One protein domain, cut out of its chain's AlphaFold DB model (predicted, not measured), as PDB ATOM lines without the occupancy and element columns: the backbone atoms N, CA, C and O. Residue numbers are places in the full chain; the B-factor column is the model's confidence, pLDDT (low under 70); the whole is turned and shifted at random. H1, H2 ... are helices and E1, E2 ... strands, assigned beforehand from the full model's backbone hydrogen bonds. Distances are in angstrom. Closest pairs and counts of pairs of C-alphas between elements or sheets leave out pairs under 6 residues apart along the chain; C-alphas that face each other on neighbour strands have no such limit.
ATOM      1  N   ILE A 534     147.566 130.392 131.316       91.56
ATOM      2  CA  ILE A 534     147.573 129.020 131.827       91.56
ATOM      3  C   ILE A 534     146.211 128.709 132.415       91.56
ATOM      4  O   ILE A 534     145.743 129.412 133.305       91.56
ATOM      5  N   HIS A 535     145.609 127.612 131.970       90.50
ATOM      6  CA  HIS A 535     144.356 127.120 132.518       90.50
ATOM      7  C   HIS A 535     144.591 125.829 133.305       90.50
ATOM      8  O   HIS A 535     145.163 124.871 132.783       90.50
ATOM      9  N   VAL A 536     144.150 125.794 134.564       88.38
ATOM     10  CA  VAL A 536     144.269 124.621 135.439       88.38
ATOM     11  C   VAL A 536     142.942 124.370 136.148       88.38
ATOM     12  O   VAL A 536     142.538 125.105 137.050       88.38
ATOM     13  N   GLY A 537     142.281 123.266 135.798       82.69
ATOM     14  CA  GLY A 537     141.022 122.872 136.424       82.69
ATOM     15  C   GLY A 537     139.889 123.822 136.049       82.69
ATOM     16  O   GLY A 537     139.426 123.785 134.927       82.69
ATOM     17  N   THR A 538     139.416 124.628 136.998       76.75
ATOM     18  CA  THR A 538     138.324 125.593 136.775       76.75
ATOM     19  C   THR A 538     138.816 127.041 136.743       76.75
ATOM     20  O   THR A 538     138.005 127.960 136.830       76.75
ATOM     21  N   VAL A 539     140.136 127.263 136.735       85.06
ATOM     22  CA  VAL A 539     140.740 128.593 136.864       85.06
ATOM     23  C   VAL A 539     141.675 128.850 135.688       85.06
ATOM     24  O   VAL A 539     142.584 128.063 135.421       85.06
ATOM     25  N   SER A 540     141.450 129.979 135.018       87.19
ATOM     26  CA  SER A 540     142.310 130.521 133.967       87.19
ATOM     27  C   SER A 540     143.123 131.671 134.558       87.19
ATOM     28  O   SER A 540     142.558 132.644 135.055       87.19
ATOM     29  N   TYR A 541     144.445 131.547 134.534       89.62
ATOM     30  CA  TYR A 541     145.376 132.599 134.916       89.62
ATOM     31  C   TYR A 541     145.812 133.326 133.637       89.62
ATOM     32  O   TYR A 541     146.230 132.690 132.664       89.62
ATOM     33  N   ALA A 542     145.734 134.657 133.632       87.81
ATOM     34  CA  ALA A 542     146.173 135.516 132.533       87.81
ATOM     35  C   ALA A 542     146.610 136.888 133.067       87.81
ATOM     36  O   ALA A 542     146.051 137.366 134.056       87.81
ATOM     37  N   ASN A 543     147.547 137.549 132.377       84.38
ATOM     38  CA  ASN A 543     148.027 138.897 132.714       84.38
ATOM     39  C   ASN A 543     148.443 139.004 134.197       84.38
ATOM     40  O   ASN A 543     149.232 138.194 134.665       84.38
ATOM     41  N   GLU A 544     147.875 139.950 134.949       77.81
ATOM     42  CA  GLU A 544     148.157 140.192 136.374       77.81
ATOM     43  C   GLU A 544     147.877 138.970 137.270       77.81
ATOM     44  O   GLU A 544     148.520 138.791 138.300       77.81
ATOM     45  N   ALA A 545     146.977 138.063 136.867       81.56
ATOM     46  CA  ALA A 545     146.728 136.830 137.619       81.56
ATOM     47  C   ALA A 545     147.897 135.823 137.535       81.56
ATOM     48  O   ALA A 545     147.901 134.836 138.269       81.56
ATOM     49  N   MET A 546     148.900 136.055 136.676       81.94
ATOM     50  CA  MET A 546     150.146 135.274 136.662       81.94
ATOM     51  C   MET A 546     150.956 135.445 137.950       81.94
ATOM     52  O   MET A 546     151.619 134.498 138.374       81.94
ATOM     53  N   ASP A 547     150.851 136.587 138.628       84.94
ATOM     54  CA  ASP A 547     151.574 136.821 139.883       84.94
ATOM     55  C   ASP A 547     151.123 135.852 140.992       84.94
ATOM     56  O   ASP A 547     151.907 135.472 141.870       84.94
ATOM     57  N   GLU A 548     149.878 135.365 140.928       85.56
ATOM     58  CA  GLU A 548     149.398 134.314 141.831       85.56
ATOM     59  C   GLU A 548     150.118 132.979 141.604       85.56
ATOM     60  O   GLU A 548     150.401 132.261 142.566       85.56
ATOM     61  N   VAL A 549     150.445 132.646 140.350       85.31
ATOM     62  CA  VAL A 549     151.196 131.432 139.995       85.31
ATOM     63  C   VAL A 549     152.576 131.482 140.642       85.31
ATOM     64  O   VAL A 549     152.973 130.532 141.317       85.31
ATOM     65  N   THR A 550     153.255 132.623 140.537       86.75
ATOM     66  CA  THR A 550     154.537 132.886 141.202       86.75
ATOM     67  C   THR A 550     154.439 132.679 142.714       86.75
ATOM     68  O   THR A 550     155.291 132.015 143.308       86.75
ATOM     69  N   ALA A 551     153.369 133.153 143.360       86.62
ATOM     70  CA  ALA A 551     153.157 132.921 144.790       86.62
ATOM     71  C   ALA A 551     152.989 131.426 145.136       86.62
ATOM     72  O   ALA A 551     153.577 130.954 146.117       86.62
ATOM     73  N   TYR A 552     152.238 130.659 144.333       86.62
ATOM     74  CA  TYR A 552     152.089 129.210 144.527       86.62
ATOM     75  C   TYR A 552     153.407 128.454 144.331       86.62
ATOM     76  O   TYR A 552     153.683 127.515 145.079       86.62
ATOM     77  N   ILE A 553     154.239 128.868 143.374       86.00
ATOM     78  CA  ILE A 553     155.542 128.249 143.099       86.00
ATOM     79  C   ILE A 553     156.541 128.561 144.209       86.00
ATOM     80  O   ILE A 553     157.142 127.637 144.760       86.00
ATOM     81  N   LYS A 554     156.636 129.818 144.651       83.38
ATOM     82  CA  LYS A 554     157.462 130.189 145.811       83.38
ATOM     83  C   LYS A 554     157.068 129.408 147.063       83.38
ATOM     84  O   LYS A 554     157.931 128.968 147.813       83.38
ATOM     85  N   GLN A 555     155.776 129.166 147.274       81.69
ATOM     86  CA  GLN A 555     155.304 128.343 148.387       81.69
ATOM     87  C   GLN A 555     155.597 126.847 148.200       81.69
ATOM     88  O   GLN A 555     155.981 126.176 149.156       81.69
ATOM     89  N   GLY A 556     155.423 126.320 146.986       76.94
ATOM     90  CA  GLY A 556     155.631 124.906 146.672       76.94
ATOM     91  C   GLY A 556     157.098 124.470 146.690       76.94
ATOM     92  O   GLY A 556     157.370 123.309 146.986       76.94
ATOM     93  N   PHE A 557     158.020 125.394 146.404       78.56
ATOM     94  CA  PHE A 557     159.461 125.141 146.278       78.56
ATOM     95  C   PHE A 557     160.319 125.875 147.326       78.56
ATOM     96  O   PHE A 557     161.510 125.603 147.438       78.56
ATOM     97  N   GLY A 558     159.737 126.773 148.129       65.19
ATOM     98  CA  GLY A 558     160.427 127.551 149.171       65.19
ATOM     99  C   GLY A 558     160.531 126.866 150.539       65.19
ATOM    100  O   GLY A 558     160.768 127.538 151.542       65.19
ATOM    101  N   GLY A 559     160.310 125.551 150.615       59.75
ATOM    102  CA  GLY A 559     160.405 124.789 151.862       59.75
ATOM    103  C   GLY A 559     161.796 124.879 152.508       59.75
ATOM    104  O   GLY A 559     162.817 124.827 151.835       59.75
ATOM    105  N   VAL A 560     161.831 124.992 153.840       49.28
ATOM    106  CA  VAL A 560     163.053 125.179 154.655       49.28
ATOM    107  C   VAL A 560     163.965 123.934 154.680       49.28
ATOM    108  O   VAL A 560     165.133 124.032 155.052       49.28
ATOM    109  N   ASN A 561     163.473 122.772 154.243       53.84
ATOM    110  CA  ASN A 561     164.220 121.515 154.274       53.84
ATOM    111  C   ASN A 561     164.967 121.273 152.955       53.84
ATOM    112  O   ASN A 561     164.398 121.420 151.881       53.84
ATOM    113  N   SER A 562     166.224 120.837 153.055       54.44
ATOM    114  CA  SER A 562     167.152 120.544 151.947       54.44
ATOM    115  C   SER A 562     166.732 119.393 151.008       54.44
ATOM    116  O   SER A 562     167.545 118.968 150.193       54.44
ATOM    117  N   SER A 563     165.517 118.855 151.127       66.06
ATOM    118  CA  SER A 563     165.063 117.724 150.312       66.06
ATOM    119  C   SER A 563     164.518 118.199 148.968       66.06
ATOM    120  O   SER A 563     163.689 119.112 148.927       66.06
ATOM    121  N   LEU A 564     164.920 117.531 147.890       75.62
ATOM    122  CA  LEU A 564     164.399 117.779 146.545       75.62
ATOM    123  C   LEU A 564     162.873 117.581 146.480       75.62
ATOM    124  O   LEU A 564     162.307 116.684 147.106       75.62
ATOM    125  N   VAL A 565     162.198 118.423 145.701       78.69
ATOM    126  CA  VAL A 565     160.738 118.437 145.559       78.69
ATOM    127  C   VAL A 565     160.315 117.470 144.453       78.69
ATOM    128  O   VAL A 565     160.643 117.662 143.284       78.69
ATOM    129  N   THR A 566     159.540 116.444 144.809       78.38
ATOM    130  CA  THR A 566     158.886 115.534 143.853       78.38
ATOM    131  C   THR A 566     157.401 115.879 143.695       78.38
ATOM    132  O   THR A 566     156.831 116.551 144.562       78.38
ATOM    133  N   PRO A 567     156.706 115.406 142.645       77.69
ATOM    134  CA  PRO A 567     155.264 115.621 142.509       77.69
ATOM    135  C   PRO A 567     154.442 115.039 143.675       77.69
ATOM    136  O   PRO A 567     153.336 115.507 143.942       77.69
ATOM    137  N   SER A 568     154.974 114.044 144.395       77.81
ATOM    138  CA  SER A 568     154.362 113.472 145.603       77.81
ATOM    139  C   SER A 568     154.715 114.205 146.908       77.81
ATOM    140  O   SER A 568     154.154 113.879 147.954       77.81
ATOM    141  N   SER A 569     155.580 115.224 146.866       77.62
ATOM    142  CA  SER A 569     155.901 116.056 148.032       77.62
ATOM    143  C   SER A 569     154.682 116.833 148.548       77.62
ATOM    144  O   SER A 569     153.867 117.366 147.780       77.62
ATOM    145  N   THR A 570     154.563 116.927 149.874       68.50
ATOM    146  CA  THR A 570     153.473 117.645 150.538       68.50
ATOM    147  C   THR A 570     153.573 119.148 150.286       68.50
ATOM    148  O   THR A 570     154.592 119.784 150.548       68.50
ATOM    149  N   PHE A 571     152.487 119.747 149.790       66.94
ATOM    150  CA  PHE A 571     152.416 121.190 149.569       66.94
ATOM    151  C   PHE A 571     152.291 121.917 150.922       66.94
ATOM    152  O   PHE A 571     151.206 121.990 151.507       66.94
ATOM    153  N   SER A 572     153.417 122.397 151.460       60.62
ATOM    154  CA  SER A 572     153.481 123.026 152.785       60.62
ATOM    155  C   SER A 572     153.164 124.520 152.712       60.62
ATOM    156  O   SER A 572     153.933 125.316 152.182       60.62
ATOM    157  N   THR A 573     152.032 124.932 153.286       53.28
ATOM    158  CA  THR A 573     151.671 126.349 153.403       53.28
ATOM    159  C   THR A 573     152.162 126.925 154.732       53.28
ATOM    160  O   THR A 573     151.369 127.094 155.660       53.28
ATOM    161  N   ALA A 574     153.455 127.240 154.852       47.81
ATOM    162  CA  ALA A 574     154.033 127.745 156.107       47.81
ATOM    163  C   ALA A 574     153.529 129.148 156.540       47.81
ATOM    164  O   ALA A 574     153.791 129.558 157.665       47.81
ATOM    165  N   ALA A 575     152.776 129.875 155.699       45.12
ATOM    166  CA  ALA A 575     152.392 131.272 155.958       45.12
ATOM    167  C   ALA A 575     150.875 131.564 156.034       45.12
ATOM    168  O   ALA A 575     150.491 132.726 156.133       45.12
ATOM    169  N   ALA A 576     149.983 130.563 156.006       46.88
ATOM    170  CA  ALA A 576     148.542 130.830 156.132       46.88
ATOM    171  C   ALA A 576     147.783 129.691 156.827       46.88
ATOM    172  O   ALA A 576     147.242 128.785 156.187       46.88
ATOM    173  N   SER A 577     147.691 129.781 158.156       42.75
ATOM    174  CA  SER A 577     146.929 128.903 159.060       42.75
ATOM    175  C   SER A 577     145.392 129.017 158.906       42.75
ATOM    176  O   SER A 577     144.656 128.957 159.887       42.75
ATOM    177  N   GLY A 578     144.884 129.194 157.682       50.34
ATOM    178  CA  GLY A 578     143.452 129.376 157.410       50.34
ATOM    179  C   GLY A 578     143.012 129.137 155.962       50.34
ATOM    180  O   GLY A 578     141.885 129.471 155.609       50.34
ATOM    181  N   THR A 579     143.867 128.588 155.093       55.56
ATOM    182  CA  THR A 579     143.489 128.320 153.696       55.56
ATOM    183  C   THR A 579     142.577 127.099 153.581       55.56
ATOM    184  O   THR A 579     142.848 126.043 154.156       55.56
ATOM    185  N   THR A 580     141.485 127.239 152.822       64.19
ATOM    186  CA  THR A 580     140.544 126.149 152.531       64.19
ATOM    187  C   THR A 580     141.255 125.001 151.812       64.19
ATOM    188  O   THR A 580     142.183 125.216 151.028       64.19
ATOM    189  N   ARG A 581     140.797 123.763 152.039       69.31
ATOM    190  CA  ARG A 581     141.312 122.555 151.364       69.31
ATOM    191  C   ARG A 581     141.380 122.725 149.836       69.31
ATOM    192  O   ARG A 581     142.363 122.323 149.224       69.31
ATOM    193  N   THR A 582     140.394 123.407 149.255       72.62
ATOM    194  CA  THR A 582     140.314 123.720 147.821       72.62
ATOM    195  C   THR A 582     141.492 124.557 147.317       72.62
ATOM    196  O   THR A 582     142.055 124.248 146.274       72.62
ATOM    197  N   ARG A 583     141.939 125.572 148.071       73.19
ATOM    198  CA  ARG A 583     143.077 126.417 147.671       73.19
ATOM    199  C   ARG A 583     144.400 125.648 147.684       73.19
ATOM    200  O   ARG A 583     145.253 125.895 146.838       73.19
ATOM    201  N   ARG A 584     144.562 124.692 148.608       74.00
ATOM    202  CA  ARG A 584     145.743 123.808 148.651       74.00
ATOM    203  C   ARG A 584     145.778 122.846 147.467       74.00
ATOM    204  O   ARG A 584     146.833 122.663 146.874       74.00
ATOM    205  N   GLU A 585     144.633 122.266 147.109       80.31
ATOM    206  CA  GLU A 585     144.518 121.385 145.941       80.31
ATOM    207  C   GLU A 585     144.807 122.144 144.632       80.31
ATOM    208  O   GLU A 585     145.518 121.622 143.775       80.31
ATOM    209  N   ILE A 586     144.338 123.391 144.500       84.62
ATOM    210  CA  ILE A 586     144.652 124.259 143.351       84.62
ATOM    211  C   ILE A 586     146.149 124.589 143.310       84.62
ATOM    212  O   ILE A 586     146.780 124.384 142.277       84.62
ATOM    213  N   GLY A 587     146.743 125.019 144.431       84.44
ATOM    214  CA  GLY A 587     148.174 125.339 144.500       84.44
ATOM    215  C   GLY A 587     149.077 124.154 144.140       84.44
ATOM    216  O   GLY A 587     150.036 124.317 143.387       84.44
ATOM    217  N   ALA A 588     148.731 122.943 144.591       85.19
ATOM    218  CA  ALA A 588     149.447 121.725 144.213       85.19
ATOM    219  C   ALA A 588     149.329 121.417 142.709       85.19
ATOM    220  O   ALA A 588     150.326 121.073 142.078       85.19
ATOM    221  N   ARG A 589     148.142 121.591 142.105       87.88
ATOM    222  CA  ARG A 589     147.954 121.404 140.654       87.88
ATOM    223  C   ARG A 589     148.738 122.426 139.835       87.88
ATOM    224  O   ARG A 589     149.358 122.042 138.851       87.88
ATOM    225  N   VAL A 590     148.742 123.694 140.250       89.69
ATOM    226  CA  VAL A 590     149.532 124.753 139.607       89.69
ATOM    227  C   VAL A 590     151.019 124.405 139.673       89.69
ATOM    228  O   VAL A 590     151.671 124.360 138.634       89.69
ATOM    229  N   ARG A 591     151.537 124.045 140.859       89.25
ATOM    230  CA  ARG A 591     152.922 123.577 141.034       89.25
ATOM    231  C   ARG A 591     153.272 122.440 140.077       89.25
ATOM    232  O   ARG A 591     154.306 122.492 139.420       89.25
ATOM    233  N   ASP A 592     152.415 121.428 139.997       89.94
ATOM    234  CA  ASP A 592     152.667 120.237 139.189       89.94
ATOM    235  C   ASP A 592     152.628 120.535 137.677       89.94
ATOM    236  O   ASP A 592     153.387 119.922 136.926       89.94
ATOM    237  N   VAL A 593     151.794 121.481 137.224       91.75
ATOM    238  CA  VAL A 593     151.759 121.937 135.821       91.75
ATOM    239  C   VAL A 593     153.021 122.720 135.465       91.75
ATOM    240  O   VAL A 593     153.633 122.434 134.437       91.75
ATOM    241  N   VAL A 594     153.457 123.655 136.314       91.94
ATOM    242  CA  VAL A 594     154.713 124.394 136.081       91.94
ATOM    243  C   VAL A 594     155.904 123.440 136.092       91.94
ATOM    244  O   VAL A 594     156.771 123.536 135.229       91.94
ATOM    245  N   LEU A 595     155.918 122.462 137.001       92.19
ATOM    246  CA  LEU A 595     156.945 121.422 137.026       92.19
ATOM    247  C   LEU A 595     156.931 120.577 135.743       92.19
ATOM    248  O   LEU A 595     157.985 120.304 135.184       92.19
ATOM    249  N   ALA A 596     155.756 120.190 135.240       93.50
ATOM    250  CA  ALA A 596     155.648 119.464 133.977       93.50
ATOM    251  C   ALA A 596     156.200 120.278 132.794       93.50
ATOM    252  O   ALA A 596     156.926 119.731 131.965       93.50
ATOM    253  N   LEU A 597     155.900 121.579 132.739       93.50
ATOM    254  CA  LEU A 597     156.419 122.503 131.727       93.50
ATOM    255  C   LEU A 597     157.943 122.679 131.823       93.50
ATOM    256  O   LEU A 597     158.617 122.668 130.796       93.50
ATOM    257  N   ALA A 598     158.482 122.766 133.042       93.38
ATOM    258  CA  ALA A 598     159.914 122.905 133.314       93.38
ATOM    259  C   ALA A 598     160.723 121.613 133.094       93.38
ATOM    260  O   ALA A 598     161.946 121.654 133.122       93.38
ATOM    261  N   LEU A 599     160.070 120.456 132.920       93.19
ATOM    262  CA  LEU A 599     160.747 119.176 132.672       93.19
ATOM    263  C   LEU A 599     160.546 118.674 131.231       93.19
ATOM    264  O   LEU A 599     161.446 118.076 130.637       93.19
ATOM    265  N   CYS A 600     159.366 118.907 130.651       93.56
ATOM    266  CA  CYS A 600     158.986 118.428 129.322       93.56
ATOM    267  C   CYS A 600     159.385 119.430 128.226       93.56
ATOM    268  O   CYS A 600     158.547 120.115 127.640       93.56
ATOM    269  N   HIS A 601     160.681 119.541 127.950       92.00
ATOM    270  CA  HIS A 601     161.246 120.338 126.853       92.00
ATOM    271  C   HIS A 601     162.599 119.768 126.426       92.00
ATOM    272  O   HIS A 601     163.094 118.874 127.101       92.00
ATOM    273  N   ASN A 602     163.199 120.269 125.344       88.25
ATOM    274  CA  ASN A 602     164.568 119.950 124.910       88.25
ATOM    275  C   ASN A 602     165.530 121.151 124.995       88.25
ATOM    276  O   ASN A 602     166.652 121.078 124.504       88.25
ATOM    277  N   VAL A 603     165.108 122.238 125.651       89.25
ATOM    278  CA  VAL A 603     165.928 123.438 125.886       89.25
ATOM    279  C   VAL A 603     167.208 123.140 126.669       89.25
ATOM    280  O   VAL A 603     167.134 122.583 127.761       89.25
ATOM    281  N   THR A 604     168.352 123.581 126.156       85.88
ATOM    282  CA  THR A 604     169.662 123.522 126.816       85.88
ATOM    283  C   THR A 604     170.063 124.922 127.301       85.88
ATOM    284  O   THR A 604     170.016 125.864 126.504       85.88
ATOM    285  N   PRO A 605     170.418 125.101 128.587       87.75
ATOM    286  CA  PRO A 605     170.943 126.364 129.089       87.75
ATOM    287  C   PRO A 605     172.419 126.510 128.697       87.75
ATOM    288  O   PRO A 605     173.215 125.603 128.917       87.75
ATOM    289  N   THR A 606     172.792 127.660 128.151       80.94
ATOM    290  CA  THR A 606     174.181 128.037 127.879       80.94
ATOM    291  C   THR A 606     174.527 129.288 128.656       80.94
ATOM    292  O   THR A 606     173.762 130.246 128.678       80.94
ATOM    293  N   THR A 607     175.674 129.292 129.321       79.50
ATOM    294  CA  THR A 607     176.181 130.472 130.021       79.50
ATOM    295  C   THR A 607     177.103 131.242 129.086       79.50
ATOM    296  O   THR A 607     178.196 130.774 128.782       79.50
ATOM    297  N   ASP A 608     176.659 132.409 128.627       73.75
ATOM    298  CA  ASP A 608     177.481 133.348 127.867       73.75
ATOM    299  C   ASP A 608     177.960 134.464 128.829       73.75
ATOM    300  O   ASP A 608     177.206 134.930 129.689       73.75
ATOM    301  N   GLU A 609     179.223 134.889 128.725       76.62
ATOM    302  CA  GLU A 609     179.738 136.063 129.444       76.62
ATOM    303  C   GLU A 609     179.581 137.306 128.562       76.62
ATOM    304  O   GLU A 609     180.381 137.546 127.657       76.62
ATOM    305  N   GLU A 610     178.554 138.112 128.827       70.00
ATOM    306  CA  GLU A 610     178.366 139.419 128.189       70.00
ATOM    307  C   GLU A 610     178.662 140.522 129.214       70.00
ATOM    308  O   GLU A 610     178.135 140.518 130.328       70.00
ATOM    309  N   ASP A 611     179.550 141.460 128.868       64.75
ATOM    310  CA  ASP A 611     179.923 142.611 129.709       64.75
ATOM    311  C   ASP A 611     180.369 142.250 131.148       64.75
ATOM    312  O   ASP A 611     180.123 142.987 132.106       64.75
ATOM    313  N   GLY A 612     181.022 141.093 131.318       64.94
ATOM    314  CA  GLY A 612     181.482 140.593 132.622       64.94
ATOM    315  C   GLY A 612     180.367 140.061 133.532       64.94
ATOM    316  O   GLY A 612     180.611 139.803 134.711       64.94
ATOM    317  N   LYS A 613     179.144 139.894 133.008       68.25
ATOM    318  CA  LYS A 613     178.027 139.219 133.678       68.25
ATOM    319  C   LYS A 613     177.743 137.890 132.983       68.25
ATOM    320  O   LYS A 613     177.572 137.832 131.771       68.25
ATOM    321  N   THR A 614     177.644 136.820 133.765       73.50
ATOM    322  CA  THR A 614     177.223 135.501 133.276       73.50
ATOM    323  C   THR A 614     175.720 135.523 132.995       73.50
ATOM    324  O   THR A 614     174.913 135.485 133.931       73.50
ATOM    325  N   VAL A 615     175.333 135.604 131.725       78.25
ATOM    326  CA  VAL A 615     173.939 135.538 131.278       78.25
ATOM    327  C   VAL A 615     173.655 134.112 130.814       78.25
ATOM    328  O   VAL A 615     174.361 133.566 129.970       78.25
ATOM    329  N   THR A 616     172.620 133.479 131.368       79.81
ATOM    330  CA  THR A 616     172.161 132.177 130.866       79.81
ATOM    331  C   THR A 616     171.214 132.406 129.700       79.81
ATOM    332  O   THR A 616     170.104 132.900 129.880       79.81
ATOM    333  N   SER A 617     171.659 132.056 128.501       83.81
ATOM    334  CA  SER A 617     170.833 131.995 127.305       83.81
ATOM    335  C   SER A 617     170.237 130.588 127.161       83.81
ATOM    336  O   SER A 617     170.845 129.589 127.538       83.81
ATOM    337  N   TYR A 618     169.012 130.494 126.646       86.31
ATOM    338  CA  TYR A 618     168.331 129.217 126.417       86.31
ATOM    339  C   TYR A 618     168.318 128.876 124.935       86.31
ATOM    340  O   TYR A 618     167.945 129.706 124.106       86.31
ATOM    341  N   GLN A 619     168.685 127.637 124.623       81.62
ATOM    342  CA  GLN A 619     168.840 127.132 123.265       81.62
ATOM    343  C   GLN A 619     167.889 125.960 123.041       81.62
ATOM    344  O   GLN A 619     167.925 124.994 123.799       81.62
ATOM    345  N   ALA A 620     167.026 126.015 122.028       83.12
ATOM    346  CA  ALA A 620     166.092 124.924 121.750       83.12
ATOM    347  C   ALA A 620     165.681 124.867 120.283       83.12
ATOM    348  O   ALA A 620     165.765 125.858 119.558       83.12
ATOM    349  N   SER A 621     165.137 123.718 119.884       76.00
ATOM    350  CA  SER A 621     164.628 123.508 118.532       76.00
ATOM    351  C   SER A 621     163.268 124.113 118.247       76.00
ATOM    352  O   SER A 621     162.765 123.939 117.149       76.00
ATOM    353  N   SER A 622     162.653 124.781 119.219       82.81
ATOM    354  CA  SER A 622     161.415 125.519 119.006       82.81
ATOM    355  C   SER A 622     161.345 126.713 119.962       82.81
ATOM    356  O   SER A 622     161.628 126.549 121.156       82.81
ATOM    357  N   PRO A 623     160.958 127.908 119.480       85.12
ATOM    358  CA  PRO A 623     160.829 129.107 120.301       85.12
ATOM    359  C   PRO A 623     159.706 128.971 121.333       85.12
ATOM    360  O   PRO A 623     159.789 129.574 122.399       85.12
ATOM    361  N   ASP A 624     158.703 128.131 121.063       89.06
ATOM    362  CA  ASP A 624     157.614 127.824 121.992       89.06
ATOM    363  C   ASP A 624     158.177 127.191 123.283       89.06
ATOM    364  O   ASP A 624     157.747 127.526 124.385       89.06
ATOM    365  N   GLU A 625     159.202 126.331 123.180       90.00
ATOM    366  CA  GLU A 625     159.862 125.747 124.356       90.00
ATOM    367  C   GLU A 625     160.718 126.760 125.116       90.00
ATOM    368  O   GLU A 625     160.731 126.748 126.345       90.00
ATOM    369  N   ILE A 626     161.410 127.650 124.397       89.88
ATOM    370  CA  ILE A 626     162.210 128.718 125.007       89.88
ATOM    371  C   ILE A 626     161.300 129.657 125.801       89.88
ATOM    372  O   ILE A 626     161.625 129.999 126.935       89.88
ATOM    373  N   ALA A 627     160.152 130.034 125.235       91.94
ATOM    374  CA  ALA A 627     159.157 130.867 125.899       91.94
ATOM    375  C   ALA A 627     158.645 130.221 127.190       91.94
ATOM    376  O   ALA A 627     158.562 130.888 128.219       91.94
ATOM    377  N   ILE A 628     158.362 128.914 127.154       93.25
ATOM    378  CA  ILE A 628     157.945 128.151 128.335       93.25
ATOM    379  C   ILE A 628     159.041 128.169 129.406       93.25
ATOM    380  O   ILE A 628     158.742 128.468 130.557       93.25
ATOM    381  N   VAL A 629     160.299 127.883 129.053       93.19
ATOM    382  CA  VAL A 629     161.394 127.815 130.038       93.19
ATOM    383  C   VAL A 629     161.725 129.190 130.625       93.19
ATOM    384  O   VAL A 629     161.901 129.310 131.838       93.19
ATOM    385  N   ARG A 630     161.732 130.245 129.801       92.56
ATOM    386  CA  ARG A 630     161.878 131.631 130.277       92.56
ATOM    387  C   ARG A 630     160.767 132.001 131.252       92.56
ATOM    388  O   ARG A 630     161.043 132.498 132.335       92.56
ATOM    389  N   TRP A 631     159.526 131.667 130.910       92.94
ATOM    390  CA  TRP A 631     158.393 131.892 131.797       92.94
ATOM    391  C   TRP A 631     158.510 131.088 133.105       92.94
ATOM    392  O   TRP A 631     158.247 131.619 134.180       92.94
ATOM    393  N   THR A 632     158.973 129.830 133.064       92.62
ATOM    394  CA  THR A 632     159.212 129.067 134.303       92.62
ATOM    395  C   THR A 632     160.282 129.716 135.182       92.62
ATOM    396  O   THR A 632     160.123 129.722 136.404       92.62
ATOM    397  N   GLU A 633     161.316 130.323 134.587       91.44
ATOM    398  CA  GLU A 633     162.343 131.073 135.318       91.44
ATOM    399  C   GLU A 633     161.769 132.329 135.987       91.44
ATOM    400  O   GLU A 633     162.035 132.547 137.172       91.44
ATOM    401  N   GLU A 634     160.937 133.098 135.276       89.81
ATOM    402  CA  GLU A 634     160.245 134.287 135.805       89.81
ATOM    403  C   GLU A 634     159.337 133.949 136.994       89.81
ATOM    404  O   GLU A 634     159.302 134.666 137.996       89.81
ATOM    405  N   VAL A 635     158.644 132.811 136.921       89.00
ATOM    406  CA  VAL A 635     157.748 132.321 137.977       89.00
ATOM    407  C   VAL A 635     158.514 131.750 139.184       89.00
ATOM    408  O   VAL A 635     157.957 131.627 140.280       89.00
ATOM    409  N   GLY A 636     159.804 131.435 139.026       87.69
ATOM    410  CA  GLY A 636     160.702 131.074 140.126       87.69
ATOM    411  C   GLY A 636     161.419 129.727 139.998       87.69
ATOM    412  O   GLY A 636     162.110 129.336 140.941       87.69
ATOM    413  N   LEU A 637     161.290 129.023 138.870       89.50
ATOM    414  CA  LEU A 637     161.974 127.761 138.561       89.50
ATOM    415  C   LEU A 637     162.913 127.928 137.364       89.50
ATOM    416  O   LEU A 637     162.500 127.880 136.211       89.50
ATOM    417  N   ARG A 638     164.202 128.080 137.644       91.31
ATOM    418  CA  ARG A 638     165.242 128.261 136.633       91.31
ATOM    419  C   ARG A 638     165.880 126.932 136.249       91.31
ATOM    420  O   ARG A 638     166.296 126.170 137.125       91.31
ATOM    421  N   LEU A 639     166.045 126.697 134.950       91.69
ATOM    422  CA  LEU A 639     166.804 125.567 134.420       91.69
ATOM    423  C   LEU A 639     168.308 125.862 134.501       91.69
ATOM    424  O   LEU A 639     168.822 126.703 133.769       91.69
ATOM    425  N   THR A 640     169.019 125.171 135.394       89.12
ATOM    426  CA  THR A 640     170.458 125.399 135.611       89.12
ATOM    427  C   THR A 640     171.310 124.556 134.676       89.12
ATOM    428  O   THR A 640     172.298 125.036 134.133       89.12
ATOM    429  N   TYR A 641     170.944 123.286 134.515       87.19
ATOM    430  CA  TYR A 641     171.726 122.323 133.754       87.19
ATOM    431  C   TYR A 641     170.811 121.292 133.109       87.19
ATOM    432  O   TYR A 641     169.850 120.821 133.727       87.19
ATOM    433  N   ARG A 642     171.137 120.923 131.873       86.38
ATOM    434  CA  ARG A 642     170.488 119.843 131.144       86.38
ATOM    435  C   ARG A 642     171.503 119.169 130.237       86.38
ATOM    436  O   ARG A 642     172.137 119.832 129.427       86.38
ATOM    437  N   ASP A 643     171.559 117.849 130.315       82.06
ATOM    438  CA  ASP A 643     172.170 117.001 129.299       82.06
ATOM    439  C   ASP A 643     171.166 115.930 128.829       82.06
ATOM    440  O   ASP A 643     169.979 115.962 129.167       82.06
ATOM    441  N   ARG A 644     171.619 114.964 128.022       81.31
ATOM    442  CA  ARG A 644     170.758 113.878 127.518       81.31
ATOM    443  C   ARG A 644     170.222 112.942 128.612       81.31
ATOM    444  O   ARG A 644     169.279 112.206 128.347       81.31
ATOM    445  N   LYS A 645     170.841 112.908 129.796       85.88
ATOM    446  CA  LYS A 645     170.570 111.931 130.867       85.88
ATOM    447  C   LYS A 645     170.099 112.569 132.169       85.88
ATOM    448  O   LYS A 645     169.571 111.865 133.021       85.88
ATOM    449  N   THR A 646     170.301 113.859 132.377       89.00
ATOM    450  CA  THR A 646     170.091 114.547 133.645       89.00
ATOM    451  C   THR A 646     169.637 115.981 133.415       89.00
ATOM    452  O   THR A 646     169.978 116.629 132.426       89.00
ATOM    453  N   MET A 647     168.831 116.478 134.346       90.94
ATOM    454  CA  MET A 647     168.315 117.837 134.323       90.94
ATOM    455  C   MET A 647     168.164 118.345 135.753       90.94
ATOM    456  O   MET A 647     167.745 117.606 136.651       90.94
ATOM    457  N   VAL A 648     168.537 119.603 135.960       90.94
ATOM    458  CA  VAL A 648     168.604 120.243 137.273       90.94
ATOM    459  C   VAL A 648     167.888 121.586 137.216       90.94
ATOM    460  O   VAL A 648     168.235 122.448 136.404       90.94
ATOM    461  N   LEU A 649     166.908 121.765 138.102       91.50
ATOM    462  CA  LEU A 649     166.182 123.019 138.289       91.50
ATOM    463  C   LEU A 649     166.548 123.647 139.636       91.50
ATOM    464  O   LEU A 649     166.568 122.984 140.681       91.50
ATOM    465  N   SER A 650     166.784 124.952 139.611       89.94
ATOM    466  CA  SER A 650     167.060 125.787 140.777       89.94
ATOM    467  C   SER A 650     165.941 126.795 141.021       89.94
ATOM    468  O   SER A 650     165.286 127.249 140.087       89.94
ATOM    469  N   SER A 651     165.732 127.174 142.276       87.94
ATOM    470  CA  SER A 651     164.835 128.275 142.622       87.94
ATOM    471  C   SER A 651     165.482 129.599 142.214       87.94
ATOM    472  O   SER A 651     166.616 129.863 142.606       87.94
ATOM    473  N   SER A 652     164.760 130.437 141.469       83.31
ATOM    474  CA  SER A 652     165.274 131.735 140.995       83.31
ATOM    475  C   SER A 652     165.619 132.685 142.154       83.31
ATOM    476  O   SER A 652     166.660 133.337 142.140       83.31
ATOM    477  N   ASP A 653     164.809 132.685 143.221       79.69
ATOM    478  CA  ASP A 653     165.006 133.562 144.386       79.69
ATOM    479  C   ASP A 653     166.189 133.136 145.275       79.69
ATOM    480  O   ASP A 653     166.881 133.976 145.847       79.69
ATOM    481  N   SER A 654     166.383 131.824 145.460       78.38
ATOM    482  CA  SER A 654     167.343 131.289 146.442       78.38
ATOM    483  C   SER A 654     168.602 130.683 145.825       78.38
ATOM    484  O   SER A 654     169.551 130.397 146.553       78.38
ATOM    485  N   GLY A 655     168.609 130.433 144.512       78.81
ATOM    486  CA  GLY A 655     169.683 129.745 143.792       78.81
ATOM    487  C   GLY A 655     169.864 128.271 144.174       78.81
ATOM    488  O   GLY A 655     170.756 127.606 143.654       78.81
ATOM    489  N   LYS A 656     169.041 127.736 145.084       84.12
ATOM    490  CA  LYS A 656     169.151 126.352 145.553       84.12
ATOM    491  C   LYS A 656     168.569 125.391 144.530       84.12
ATOM    492  O   LYS A 656     167.507 125.657 143.968       84.12
ATOM    493  N   THR A 657     169.226 124.251 144.337       85.62
ATOM    494  CA  THR A 657     168.672 123.133 143.570       85.62
ATOM    495  C   THR A 657     167.427 122.607 144.270       85.62
ATOM    496  O   THR A 657     167.491 122.203 145.429       85.62
ATOM    497  N   VAL A 658     166.298 122.624 143.565       86.25
ATOM    498  CA  VAL A 658     165.006 122.185 144.112       86.25
ATOM    499  C   VAL A 658     164.523 120.901 143.468       86.25
ATOM    500  O   VAL A 658     163.839 120.113 144.114       86.25
ATOM    501  N   VAL A 659     164.876 120.682 142.203       87.44
ATOM    502  CA  VAL A 659     164.498 119.483 141.459       87.44
ATOM    503  C   VAL A 659     165.714 118.963 140.719       87.44
ATOM    504  O   VAL A 659     166.389 119.701 140.005       87.44
ATOM    505  N   GLN A 660     165.964 117.669 140.869       89.88
ATOM    506  CA  GLN A 660     166.973 116.951 140.113       89.88
ATOM    507  C   GLN A 660     166.342 115.675 139.570       89.88
ATOM    508  O   GLN A 660     165.725 114.902 140.306       89.88
ATOM    509  N   VAL A 661     166.469 115.484 138.260       91.00
ATOM    510  CA  VAL A 661     165.900 114.328 137.578       91.00
ATOM    511  C   VAL A 661     166.895 113.694 136.624       91.00
ATOM    512  O   VAL A 661     167.781 114.347 136.069       91.00
ATOM    513  N   ARG A 662     166.738 112.386 136.439       91.06
ATOM    514  CA  ARG A 662     167.414 111.597 135.420       91.06
ATOM    515  C   ARG A 662     166.429 111.406 134.284       91.06
ATOM    516  O   ARG A 662     165.333 110.895 134.500       91.06
ATOM    517  N   VAL A 663     166.810 111.827 133.091       91.88
ATOM    518  CA  VAL A 663     166.046 111.571 131.879       91.88
ATOM    519  C   VAL A 663     166.312 110.131 131.459       91.88
ATOM    520  O   VAL A 663     167.460 109.738 131.252       91.88
ATOM    521  N   LEU A 664     165.245 109.340 131.419       91.56
ATOM    522  CA  LEU A 664     165.291 107.933 131.051       91.56
ATOM    523  C   LEU A 664     165.108 107.785 129.539       91.56
ATOM    524  O   LEU A 664     166.008 107.300 128.863       91.56
ATOM    525  N   ASP A 665     164.002 108.320 129.020       91.62
ATOM    526  CA  ASP A 665     163.677 108.329 127.595       91.62
ATOM    527  C   ASP A 665     163.053 109.670 127.191       91.62
ATOM    528  O   ASP A 665     162.277 110.271 127.944       91.62
ATOM    529  N   ILE A 666     163.374 110.128 125.978       89.81
ATOM    530  CA  ILE A 666     162.793 111.320 125.350       89.81
ATOM    531  C   ILE A 666     162.094 110.888 124.065       89.81
ATOM    532  O   ILE A 666     162.701 110.260 123.198       89.81
ATOM    533  N   PHE A 667     160.840 111.301 123.908       91.12
ATOM    534  CA  PHE A 667     160.073 111.158 122.675       91.12
ATOM    535  C   PHE A 667     159.977 112.538 122.016       91.12
ATOM    536  O   PHE A 667     159.134 113.348 122.421       91.12
ATOM    537  N   PRO A 668     160.865 112.856 121.056       86.12
ATOM    538  CA  PRO A 668     160.897 114.170 120.432       86.12
ATOM    539  C   PRO A 668     159.602 114.454 119.667       86.12
ATOM    540  O   PRO A 668     158.897 113.544 119.221       86.12
ATOM    541  N   PHE A 669     159.305 115.741 119.497       86.56
ATOM    542  CA  PHE A 669     158.167 116.171 118.698       86.56
ATOM    543  C   PHE A 669     158.315 115.702 117.246       86.56
ATOM    544  O   PHE A 669     159.359 115.885 116.624       86.56
ATOM    545  N   THR A 670     157.242 115.144 116.691       83.31
ATOM    546  CA  THR A 670     157.140 114.807 115.266       83.31
ATOM    547  C   THR A 670     155.883 115.436 114.681       83.31
ATOM    548  O   THR A 670     154.855 115.516 115.355       83.31
ATOM    549  N   SER A 671     155.924 115.854 113.416       81.19
ATOM    550  CA  SER A 671     154.764 116.460 112.747       81.19
ATOM    551  C   SER A 671     153.577 115.496 112.631       81.19
ATOM    552  O   SER A 671     152.429 115.931 112.696       81.19
ATOM    553  N   GLU A 672     153.843 114.190 112.505       82.75
ATOM    554  CA  GLU A 672     152.806 113.152 112.532       82.75
ATOM    555  C   GLU A 672     152.210 112.974 113.934       82.75
ATOM    556  O   GLU A 672     150.994 112.865 114.078       82.75
ATOM    557  N   GLY A 673     153.054 112.946 114.973       83.69
ATOM    558  CA  GLY A 673     152.623 112.707 116.350       83.69
ATOM    559  C   GLY A 673     152.011 113.927 117.044       83.69
ATOM    560  O   GLY A 673     151.208 113.746 117.962       83.69
ATOM    561  N   LYS A 674     152.389 115.144 116.626       91.19
ATOM    562  CA  LYS A 674     151.996 116.457 117.183       91.19
ATOM    563  C   LYS A 674     152.118 116.574 118.708       91.19
ATOM    564  O   LYS A 674     151.376 117.321 119.349       91.19
ATOM    565  N   ARG A 675     153.046 115.824 119.296       92.44
ATOM    566  CA  ARG A 675     153.288 115.770 120.739       92.44
ATOM    567  C   ARG A 675     154.723 115.369 121.034       92.44
ATOM    568  O   ARG A 675     155.375 114.743 120.203       92.44
ATOM    569  N   MET A 676     155.171 115.727 122.225       93.06
ATOM    570  CA  MET A 676     156.481 115.443 122.787       93.06
ATOM    571  C   MET A 676     156.283 114.843 124.176       93.06
ATOM    572  O   MET A 676     155.408 115.292 124.918       93.06
ATOM    573  N   GLY A 677     157.077 113.836 124.527       93.94
ATOM    574  CA  GLY A 677     157.024 113.207 125.842       93.94
ATOM    575  C   GLY A 677     158.406 112.995 126.439       93.94
ATOM    576  O   GLY A 677     159.396 112.890 125.720       93.94
ATOM    577  N   VAL A 678     158.468 112.908 127.762       94.81
ATOM    578  CA  VAL A 678     159.695 112.602 128.498       94.81
ATOM    579  C   VAL A 678     159.381 111.715 129.698       94.81
ATOM    580  O   VAL A 678     158.413 111.954 130.424       94.81
ATOM    581  N   ILE A 679     160.201 110.687 129.906       94.94
ATOM    582  CA  ILE A 679     160.192 109.880 131.126       94.94
ATOM    583  C   ILE A 679     161.353 110.344 131.992       94.94
ATOM    584  O   ILE A 679     162.512 110.319 131.571       94.94
ATOM    585  N   VAL A 680     161.035 110.754 133.213       93.38
ATOM    586  CA  VAL A 680     162.021 111.228 134.180       93.38
ATOM    587  C   VAL A 680     161.930 110.441 135.476       93.38
ATOM    588  O   VAL A 680     160.843 110.115 135.952       93.38
ATOM    589  N   GLN A 681     163.088 110.164 136.062       91.25
ATOM    590  CA  GLN A 681     163.222 109.610 137.400       91.25
ATOM    591  C   GLN A 681     163.730 110.706 138.336       91.25
ATOM    592  O   GLN A 681     164.811 111.256 138.122       91.25
ATOM    593  N   PHE A 682     162.971 111.017 139.380       88.88
ATOM    594  CA  PHE A 682     163.426 111.909 140.443       88.88
ATOM    595  C   PHE A 682     164.413 111.159 141.331       88.88
ATOM    596  O   PHE A 682     164.127 110.042 141.767       88.88
ATOM    597  N   TYR A 683     165.565 111.763 141.600       82.88
ATOM    598  CA  TYR A 683     166.581 111.169 142.459       82.88
ATOM    599  C   TYR A 683     167.290 112.240 143.277       82.88
ATOM    600  O   TYR A 683     167.416 113.384 142.847       82.88
ATOM    601  N   GLU A 684     167.797 111.840 144.436       72.50
ATOM    602  CA  GLU A 684     168.717 112.637 145.237       72.50
ATOM    603  C   GLU A 684     170.126 112.085 145.032       72.50
ATOM    604  O   GLU A 684     170.324 110.867 145.038       72.50
ATOM    605  N   ARG A 685     171.098 112.957 144.741       64.94
ATOM    606  CA  ARG A 685     172.470 112.524 144.456       64.94
ATOM    607  C   ARG A 685     173.044 111.844 145.716       64.94
ATOM    608  O   ARG A 685     173.141 112.513 146.746       64.94
ATOM    609  N   PRO A 686     173.440 110.557 145.661       60.19
ATOM    610  CA  PRO A 686     174.103 109.906 146.787       60.19
ATOM    611  C   PRO A 686     175.437 110.602 147.084       60.19
ATOM    612  O   PRO A 686     176.105 111.070 146.159       60.19
ATOM    613  N   GLN A 687     175.859 110.636 148.352       54.34
ATOM    614  CA  GLN A 687     177.143 111.240 148.751       54.34
ATOM    615  C   GLN A 687     178.365 110.565 148.087       54.34
ATOM    616  O   GLN A 687     179.418 111.187 148.000       54.34
ATOM    617  N   ASP A 688     178.201 109.355 147.537       52.84
ATOM    618  CA  ASP A 688     179.254 108.558 146.887       52.84
ATOM    619  C   ASP A 688     179.415 108.798 145.369       52.84
ATOM    620  O   ASP A 688     180.181 108.099 144.711       52.84
ATOM    621  N   GLY A 689     178.690 109.749 144.764       57.34
ATOM    622  CA  GLY A 689     178.876 110.122 143.347       57.34
ATOM    623  C   GLY A 689     178.435 109.078 142.303       57.34
ATOM    624  O   GLY A 689     178.520 109.342 141.104       57.34
ATOM    625  N   GLY A 690     177.929 107.917 142.726       58.66
ATOM    626  CA  GLY A 690     177.380 106.886 141.841       58.66
ATOM    627  C   GLY A 690     176.038 107.269 141.203       58.66
ATOM    628  O   GLY A 690     175.252 108.038 141.764       58.66
ATOM    629  N   LEU A 691     175.748 106.702 140.024       58.53
ATOM    630  CA  LEU A 691     174.414 106.770 139.417       58.53
ATOM    631  C   LEU A 691     173.414 105.990 140.295       58.53
ATOM    632  O   LEU A 691     173.664 104.818 140.573       58.53
ATOM    633  N   PRO A 692     172.284 106.591 140.708       60.56
ATOM    634  CA  PRO A 692     171.289 105.908 141.528       60.56
ATOM    635  C   PRO A 692     170.626 104.753 140.766       60.56
ATOM    636  O   PRO A 692     170.412 104.822 139.547       60.56
ATOM    637  N   GLU A 693     170.291 103.689 141.497       63.69
ATOM    638  CA  GLU A 693     169.556 102.541 140.969       63.69
ATOM    639  C   GLU A 693     168.122 102.933 140.562       63.69
ATOM    640  O   GLU A 693     167.481 103.804 141.151       63.69
ATOM    641  N   ILE A 694     167.577 102.252 139.550       63.50
ATOM    642  CA  ILE A 694     166.243 102.530 138.975       63.50
ATOM    643  C   ILE A 694     165.107 102.340 140.015       63.50
ATOM    644  O   ILE A 694     164.003 102.854 139.842       63.50
ATOM    645  N   GLY A 695     165.376 101.648 141.130       60.75
ATOM    646  CA  GLY A 695     164.410 101.384 142.202       60.75
ATOM    647  C   GLY A 695     164.293 102.455 143.297       60.75
ATOM    648  O   GLY A 695     163.351 102.388 144.080       60.75
ATOM    649  N   SER A 696     165.203 103.433 143.388       68.69
ATOM    650  CA  SER A 696     165.252 104.352 144.545       68.69
ATOM    651  C   SER A 696     164.468 105.661 144.372       68.69
ATOM    652  O   SER A 696     164.494 106.504 145.265       68.69
ATOM    653  N   GLY A 697     163.810 105.872 143.229       75.38
ATOM    654  CA  GLY A 697     163.248 107.169 142.842       75.38
ATOM    655  C   GLY A 697     161.891 107.072 142.151       75.38
ATOM    656  O   GLY A 697     161.559 106.054 141.547       75.38
ATOM    657  N   GLU A 698     161.099 108.143 142.226       87.12
ATOM    658  CA  GLU A 698     159.788 108.211 141.571       87.12
ATOM    659  C   GLU A 698     159.934 108.435 140.063       87.12
ATOM    660  O   GLU A 698     160.615 109.370 139.639       87.12
ATOM    661  N   ILE A 699     159.249 107.616 139.261       91.75
ATOM    662  CA  ILE A 699     159.246 107.724 137.798       91.75
ATOM    663  C   ILE A 699     157.944 108.376 137.335       91.75
ATOM    664  O   ILE A 699     156.839 107.940 137.674       91.75
ATOM    665  N   TRP A 700     158.085 109.418 136.525       93.50
ATOM    666  CA  TRP A 700     156.975 110.164 135.951       93.50
ATOM    667  C   TRP A 700     157.143 110.296 134.441       93.50
ATOM    668  O   TRP A 700     158.222 110.611 133.941       93.50
ATOM    669  N   PHE A 701     156.048 110.076 133.723       95.00
ATOM    670  CA  PHE A 701     155.917 110.389 132.311       95.00
ATOM    671  C   PHE A 701     155.203 111.730 132.169       95.00
ATOM    672  O   PHE A 701     154.108 111.908 132.707       95.00
ATOM    673  N   TYR A 702     155.817 112.662 131.448       95.31
ATOM    674  CA  TYR A 702     155.227 113.942 131.077       95.31
ATOM    675  C   TYR A 702     155.042 113.996 129.571       95.31
ATOM    676  O   TYR A 702     155.901 113.539 128.820       95.31
ATOM    677  N   GLN A 703     153.943 114.595 129.128       94.50
ATOM    678  CA  GLN A 703     153.650 114.736 127.711       94.50
ATOM    679  C   GLN A 703     152.995 116.078 127.436       94.50
ATOM    680  O   GLN A 703     152.086 116.485 128.154       94.50
ATOM    681  N   LYS A 704     153.445 116.761 126.385       94.38
ATOM    682  CA  LYS A 704     152.823 117.985 125.879       94.38
ATOM    683  C   LYS A 704     152.517 117.836 124.396       94.38
ATOM    684  O   LYS A 704     153.305 117.252 123.655       94.38
ATOM    685  N   GLY A 705     151.398 118.374 123.941       94.06
ATOM    686  CA  GLY A 705     151.029 118.288 122.533       94.06
ATOM    687  C   GLY A 705     149.845 119.160 122.165       94.06
ATOM    688  O   GLY A 705     149.304 119.884 123.002       94.06
ATOM    689  N   ALA A 706     149.453 119.073 120.896       93.38
ATOM    690  CA  ALA A 706     148.254 119.730 120.395       93.38
ATOM    691  C   ALA A 706     146.996 119.178 121.083       93.38
ATOM    692  O   ALA A 706     146.889 117.971 121.318       93.38
ATOM    693  N   ASP A 707     146.033 120.059 121.336       91.56
ATOM    694  CA  ASP A 707     144.700 119.746 121.864       91.56
ATOM    695  C   ASP A 707     144.034 118.565 121.139       91.56
ATOM    696  O   ASP A 707     143.710 117.563 121.766       91.56
ATOM    697  N   THR A 708     143.974 118.598 119.808       90.88
ATOM    698  CA  THR A 708     143.362 117.550 118.967       90.88
ATOM    699  C   THR A 708     143.885 116.131 119.209       90.88
ATOM    700  O   THR A 708     143.150 115.170 118.992       90.88
ATOM    701  N   VAL A 709     145.143 115.977 119.633       91.94
ATOM    702  CA  VAL A 709     145.735 114.666 119.944       91.94
ATOM    703  C   VAL A 709     145.602 114.369 121.431       91.94
ATOM    704  O   VAL A 709     145.168 113.282 121.818       91.94
ATOM    705  N   MET A 710     145.934 115.352 122.267       91.94
ATOM    706  CA  MET A 710     145.960 115.191 123.713       91.94
ATOM    707  C   MET A 710     144.568 114.971 124.311       91.94
ATOM    708  O   MET A 710     144.490 114.209 125.265       91.94
ATOM    709  N   THR A 711     143.483 115.524 123.750       90.19
ATOM    710  CA  THR A 711     142.099 115.307 124.233       90.19
ATOM    711  C   THR A 711     141.730 113.819 124.308       90.19
ATOM    712  O   THR A 711     140.992 113.418 125.200       90.19
ATOM    713  N   SER A 712     142.280 112.978 123.421       89.31
ATOM    714  CA  SER A 712     142.048 111.522 123.436       89.31
ATOM    715  C   SER A 712     142.942 110.740 124.408       89.31
ATOM    716  O   SER A 712     142.655 109.583 124.704       89.31
ATOM    717  N   ILE A 713     144.029 111.360 124.881       89.75
ATOM    718  CA  ILE A 713     145.058 110.744 125.735       89.75
ATOM    719  C   ILE A 713     144.836 111.120 127.203       89.75
ATOM    720  O   ILE A 713     144.996 110.294 128.099       89.75
ATOM    721  N   VAL A 714     144.505 112.387 127.467       88.62
ATOM    722  CA  VAL A 714     144.270 112.875 128.827       88.62
ATOM    723  C   VAL A 714     142.921 112.390 129.352       88.62
ATOM    724  O   VAL A 714     142.006 112.085 128.590       88.62
ATOM    725  N   ALA A 715     142.781 112.346 130.679       86.12
ATOM    726  CA  ALA A 715     141.499 112.049 131.306       86.12
ATOM    727  C   ALA A 715     140.418 113.025 130.808       86.12
ATOM    728  O   ALA A 715     140.675 114.228 130.707       86.12
ATOM    729  N   ALA A 716     139.225 112.503 130.514       83.25
ATOM    730  CA  ALA A 716     138.115 113.297 130.000       83.25
ATOM    731  C   ALA A 716     137.794 114.468 130.944       83.25
ATOM    732  O   ALA A 716     137.587 114.270 132.143       83.25
ATOM    733  N   ASN A 717     137.772 115.681 130.388       83.06
ATOM    734  CA  ASN A 717     137.496 116.925 131.098       83.06
ATOM    735  C   ASN A 717     136.434 117.718 130.333       83.06
ATOM    736  O   ASN A 717     136.548 117.872 129.122       83.06
ATOM    737  N   ASP A 718     135.467 118.294 131.046       85.62
ATOM    738  CA  ASP A 718     134.334 118.993 130.419       85.62
ATOM    739  C   ASP A 718     134.700 120.367 129.825       85.62
ATOM    740  O   ASP A 718     133.975 120.900 128.994       85.62
ATOM    741  N   TRP A 719     135.820 120.956 130.252       88.75
ATOM    742  CA  TRP A 719     136.209 122.336 129.924       88.75
ATOM    743  C   TRP A 719     137.321 122.442 128.872       88.75
ATOM    744  O   TRP A 719     137.545 123.523 128.329       88.75
ATOM    745  N   LEU A 720     138.046 121.351 128.595       89.88
ATOM    746  CA  LEU A 720     139.281 121.391 127.803       89.88
ATOM    747  C   LEU A 720     139.032 121.912 126.383       89.88
ATOM    748  O   LEU A 720     139.719 122.828 125.934       89.88
ATOM    749  N   ASP A 721     138.032 121.356 125.700       89.69
ATOM    750  CA  ASP A 721     137.715 121.703 124.313       89.69
ATOM    751  C   ASP A 721     137.141 123.127 124.196       89.69
ATOM    752  O   ASP A 721     137.443 123.855 123.248       89.69
ATOM    753  N   GLU A 722     136.346 123.566 125.177       90.38
ATOM    754  CA  GLU A 722     135.772 124.914 125.184       90.38
ATOM    755  C   GLU A 722     136.852 125.980 125.400       90.38
ATOM    756  O   GLU A 722     136.931 126.960 124.650       90.38
ATOM    757  N   GLU A 723     137.722 125.779 126.391       90.31
ATOM    758  CA  GLU A 723     138.739 126.765 126.738       90.31
ATOM    759  C   GLU A 723     139.860 126.830 125.693       90.31
ATOM    760  O   GLU A 723     140.314 127.918 125.331       90.31
ATOM    761  N   THR A 724     140.280 125.688 125.141       91.75
ATOM    762  CA  THR A 724     141.247 125.664 124.027       91.75
ATOM    763  C   THR A 724     140.697 126.397 122.802       91.75
ATOM    764  O   THR A 724     141.409 127.212 122.209       91.75
ATOM    765  N   ALA A 725     139.408 126.232 122.487       91.62
ATOM    766  CA  ALA A 725     138.749 126.982 121.420       91.62
ATOM    767  C   ALA A 725     138.632 128.491 121.715       91.62
ATOM    768  O   ALA A 725     138.725 129.301 120.789       91.62
ATOM    769  N   ASN A 726     138.432 128.889 122.978       92.44
ATOM    770  CA  ASN A 726     138.445 130.299 123.384       92.44
ATOM    771  C   ASN A 726     139.837 130.920 123.177       92.44
ATOM    772  O   ASN A 726     139.951 131.965 122.538       92.44
ATOM    773  N   MET A 727     140.898 130.246 123.630       92.31
ATOM    774  CA  MET A 727     142.282 130.708 123.455       92.31
ATOM    775  C   MET A 727     142.685 130.796 121.976       92.31
ATOM    776  O   MET A 727     143.317 131.769 121.561       92.31
ATOM    777  N   ALA A 728     142.264 129.831 121.154       92.25
ATOM    778  CA  ALA A 728     142.504 129.861 119.714       92.25
ATOM    779  C   ALA A 728     141.804 131.048 119.023       92.25
ATOM    780  O   ALA A 728     142.373 131.651 118.112       92.25
ATOM    781  N   ARG A 729     140.598 131.439 119.473       93.50
ATOM    782  CA  ARG A 729     139.882 132.626 118.959       93.50
ATOM    783  C   ARG A 729     140.594 133.943 119.272       93.50
ATOM    784  O   ARG A 729     140.461 134.891 118.505       93.50
ATOM    785  N   GLU A 730     141.364 133.993 120.354       92.50
ATOM    786  CA  GLU A 730     142.230 135.132 120.679       92.50
ATOM    787  C   GLU A 730     143.531 135.158 119.854       92.50
ATOM    788  O   GLU A 730     144.284 136.127 119.921       92.50
ATOM    789  N   GLY A 731     143.802 134.115 119.062       91.94
ATOM    790  CA  GLY A 731     145.019 133.987 118.261       91.94
ATOM    791  C   GLY A 731     146.205 133.379 119.014       91.94
ATOM    792  O   GLY A 731     147.332 133.443 118.519       91.94
ATOM    793  N   LEU A 732     145.976 132.785 120.190       92.69
ATOM    794  CA  LEU A 732     147.012 132.098 120.961       92.69
ATOM    795  C   LEU A 732     147.249 130.682 120.428       92.69
ATOM    796  O   LEU A 732     146.325 129.997 119.987       92.69
ATOM    797  N   ARG A 733     148.499 130.217 120.517       92.38
ATOM    798  CA  ARG A 733     148.827 128.799 120.321       92.38
ATOM    799  C   ARG A 733     148.542 128.045 121.614       92.38
ATOM    800  O   ARG A 733     148.995 128.464 122.677       92.38
ATOM    801  N   THR A 734     147.808 126.945 121.523       92.94
ATOM    802  CA  THR A 734     147.410 126.129 122.673       92.94
ATOM    803  C   THR A 734     148.247 124.856 122.750       92.94
ATOM    804  O   THR A 734     148.553 124.224 121.739       92.94
ATOM    805  N   LEU A 735     148.622 124.471 123.969       93.69
ATOM    806  CA  LEU A 735     149.269 123.196 124.267       93.69
ATOM    807  C   LEU A 735     148.593 122.572 125.480       93.69
ATOM    808  O   LEU A 735     148.318 123.250 126.469       93.69
ATOM    809  N   VAL A 736     148.361 121.268 125.406       93.69
ATOM    810  CA  VAL A 736     147.821 120.480 126.513       93.69
ATOM    811  C   VAL A 736     148.954 119.665 127.111       93.69
ATOM    812  O   VAL A 736     149.711 119.020 126.383       93.69
ATOM    813  N   VAL A 737     149.070 119.699 128.438       92.81
ATOM    814  CA  VAL A 737     150.104 118.984 129.189       92.81
ATOM    815  C   VAL A 737     149.453 117.916 130.058       92.81
ATOM    816  O   VAL A 737     148.530 118.194 130.820       92.81
ATOM    817  N   GLY A 738     149.952 116.691 129.944       91.38
ATOM    818  CA  GLY A 738     149.563 115.539 130.744       91.38
ATOM    819  C   GLY A 738     150.740 114.983 131.538       91.38
ATOM    820  O   GLY A 738     151.908 115.184 131.194       91.38
ATOM    821  N   ARG A 739     150.423 114.253 132.609       92.38
ATOM    822  CA  ARG A 739     151.398 113.468 133.370       92.38
ATOM    823  C   ARG A 739     150.812 112.123 133.786       92.38
ATOM    824  O   ARG A 739     149.620 112.040 134.074       92.38
ATOM    825  N   LYS A 740     151.663 111.107 133.906       91.94
ATOM    826  CA  LYS A 740     151.320 109.766 134.393       91.94
ATOM    827  C   LYS A 740     152.428 109.260 135.313       91.94
ATOM    828  O   LYS A 740     153.608 109.410 135.005       91.94
ATOM    829  N   ARG A 741     152.058 108.674 136.450       91.50
ATOM    830  CA  ARG A 741     153.014 108.010 137.350       91.50
ATOM    831  C   ARG A 741     153.291 106.603 136.827       91.50
ATOM    832  O   ARG A 741     152.342 105.905 136.482       91.50
ATOM    833  N   LEU A 742     154.556 106.192 136.810       91.12
ATOM    834  CA  LEU A 742     154.967 104.845 136.406       91.12
ATOM    835  C   LEU A 742     155.600 104.105 137.588       91.12
ATOM    836  O   LEU A 742     156.331 104.702 138.383       91.12
ATOM    837  N   SER A 743     155.329 102.805 137.705       91.38
ATOM    838  CA  SER A 743     156.126 101.922 138.563       91.38
ATOM    839  C   SER A 743     157.417 101.500 137.854       91.38
ATOM    840  O   SER A 743     157.501 101.513 136.623       91.38
TER     841      SER A 743
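AT A GLANCE: This is residues 534 to 743 of the 780 residues of the protein "Phospholipid-translocating P-type ATPase" of Magnaporthiopsis poae (strain ATCC 64411 / 73-15) (UniProt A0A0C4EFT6). A strongly twisted sheet of six strands, E5 to E10, curls round residues 592 to 599 of the long helix H2, while H1 crosses H2 and H3 sits beside the sheet's edge at E5. The hairpin of E3 and E4 lies at that edge too, H4 is by the other edge at E10, and residues 576 to 582, of which 581 and 582 belong to H2, stick out. The printed part has 210 residues, with five named helices and ten named strands in the order E1 E2 H1 H2 E3 E4 H3 E5 E6 E7 E8 E9 H4 H5 E10; the class is mixed. The large sheet runs E5 - E6 - E7 - E8 - E9 - E10, antiparallel. The whole is compact, with a radius of gyration of the C-alphas of 17.3 A, and spans 51 by 48 by 46 A.

IN THESE COORDINATES: Find C-alpha 534 at (147.573, 129.020, 131.827), where E1, residues 534 to 536, begins; E2 is 539 to 542. H1, 543 to 557, is 22.4 A long, and H2, 581 to 599, 27.2 A. Then come E3, 604 to 610, E4, 613 to 619, and H3, 623 to 635. E5 is 637 to 642, E6 646 to 651, E7 657 to 667 with 25.6 A, E8 675 to 682 with 22.5 A, and E9 699 to 705. H4 is 707 to 710, H5 720 to 729, and E10, 736 to 742, ends at C-alpha 742, (154.967, 104.845, 136.406).

HOW THE PARTS SIT: E5 to E9 form a meander, each strand the antiparallel neighbour of the one before; look for N 638 and O 650, 2.8 A, N 647 and O 661, 2.9 A, N 662 and O 681, 2.8 A, and N 678 and O 702, 2.8 A. E10 pairs with E9 through N 701 and O 740, 2.8 A. E7 bends by 74 degrees at residue 664. H2 is on one face of the sheet, two layers; its Ala 596 and Tyr 702 have C-alphas 6.3 A apart. With residues 587 to 591 alone H2 touches H1, about perpendicular at 90 degrees, closest C-alphas Tyr 552 and Gly 587, 5.5 A. H3 stands at the sheet's level. The hairpin E3 and E4 has N 606 and O 617 at 2.8 A, the hairpin E1 and E2 N 536 and O 539 at 2.9 A. H4 is on the sheet; H5 is not on it. Each O i to N i+4 pair is within hydrogen-bond range in H2, H3 and H5, 8 of 11 in H1; H4 is too short for one.

THE WHOLE: The C-alphas farthest apart, Asp 688 and Arg 729, are 53.9 A apart. The printed part has no cut; the links H1 to H2 and E8 to E9 are long. In this model pLDDT is under 70 at residues 558 to 563, 570 to 581, 611 to 613 and 685 to 696.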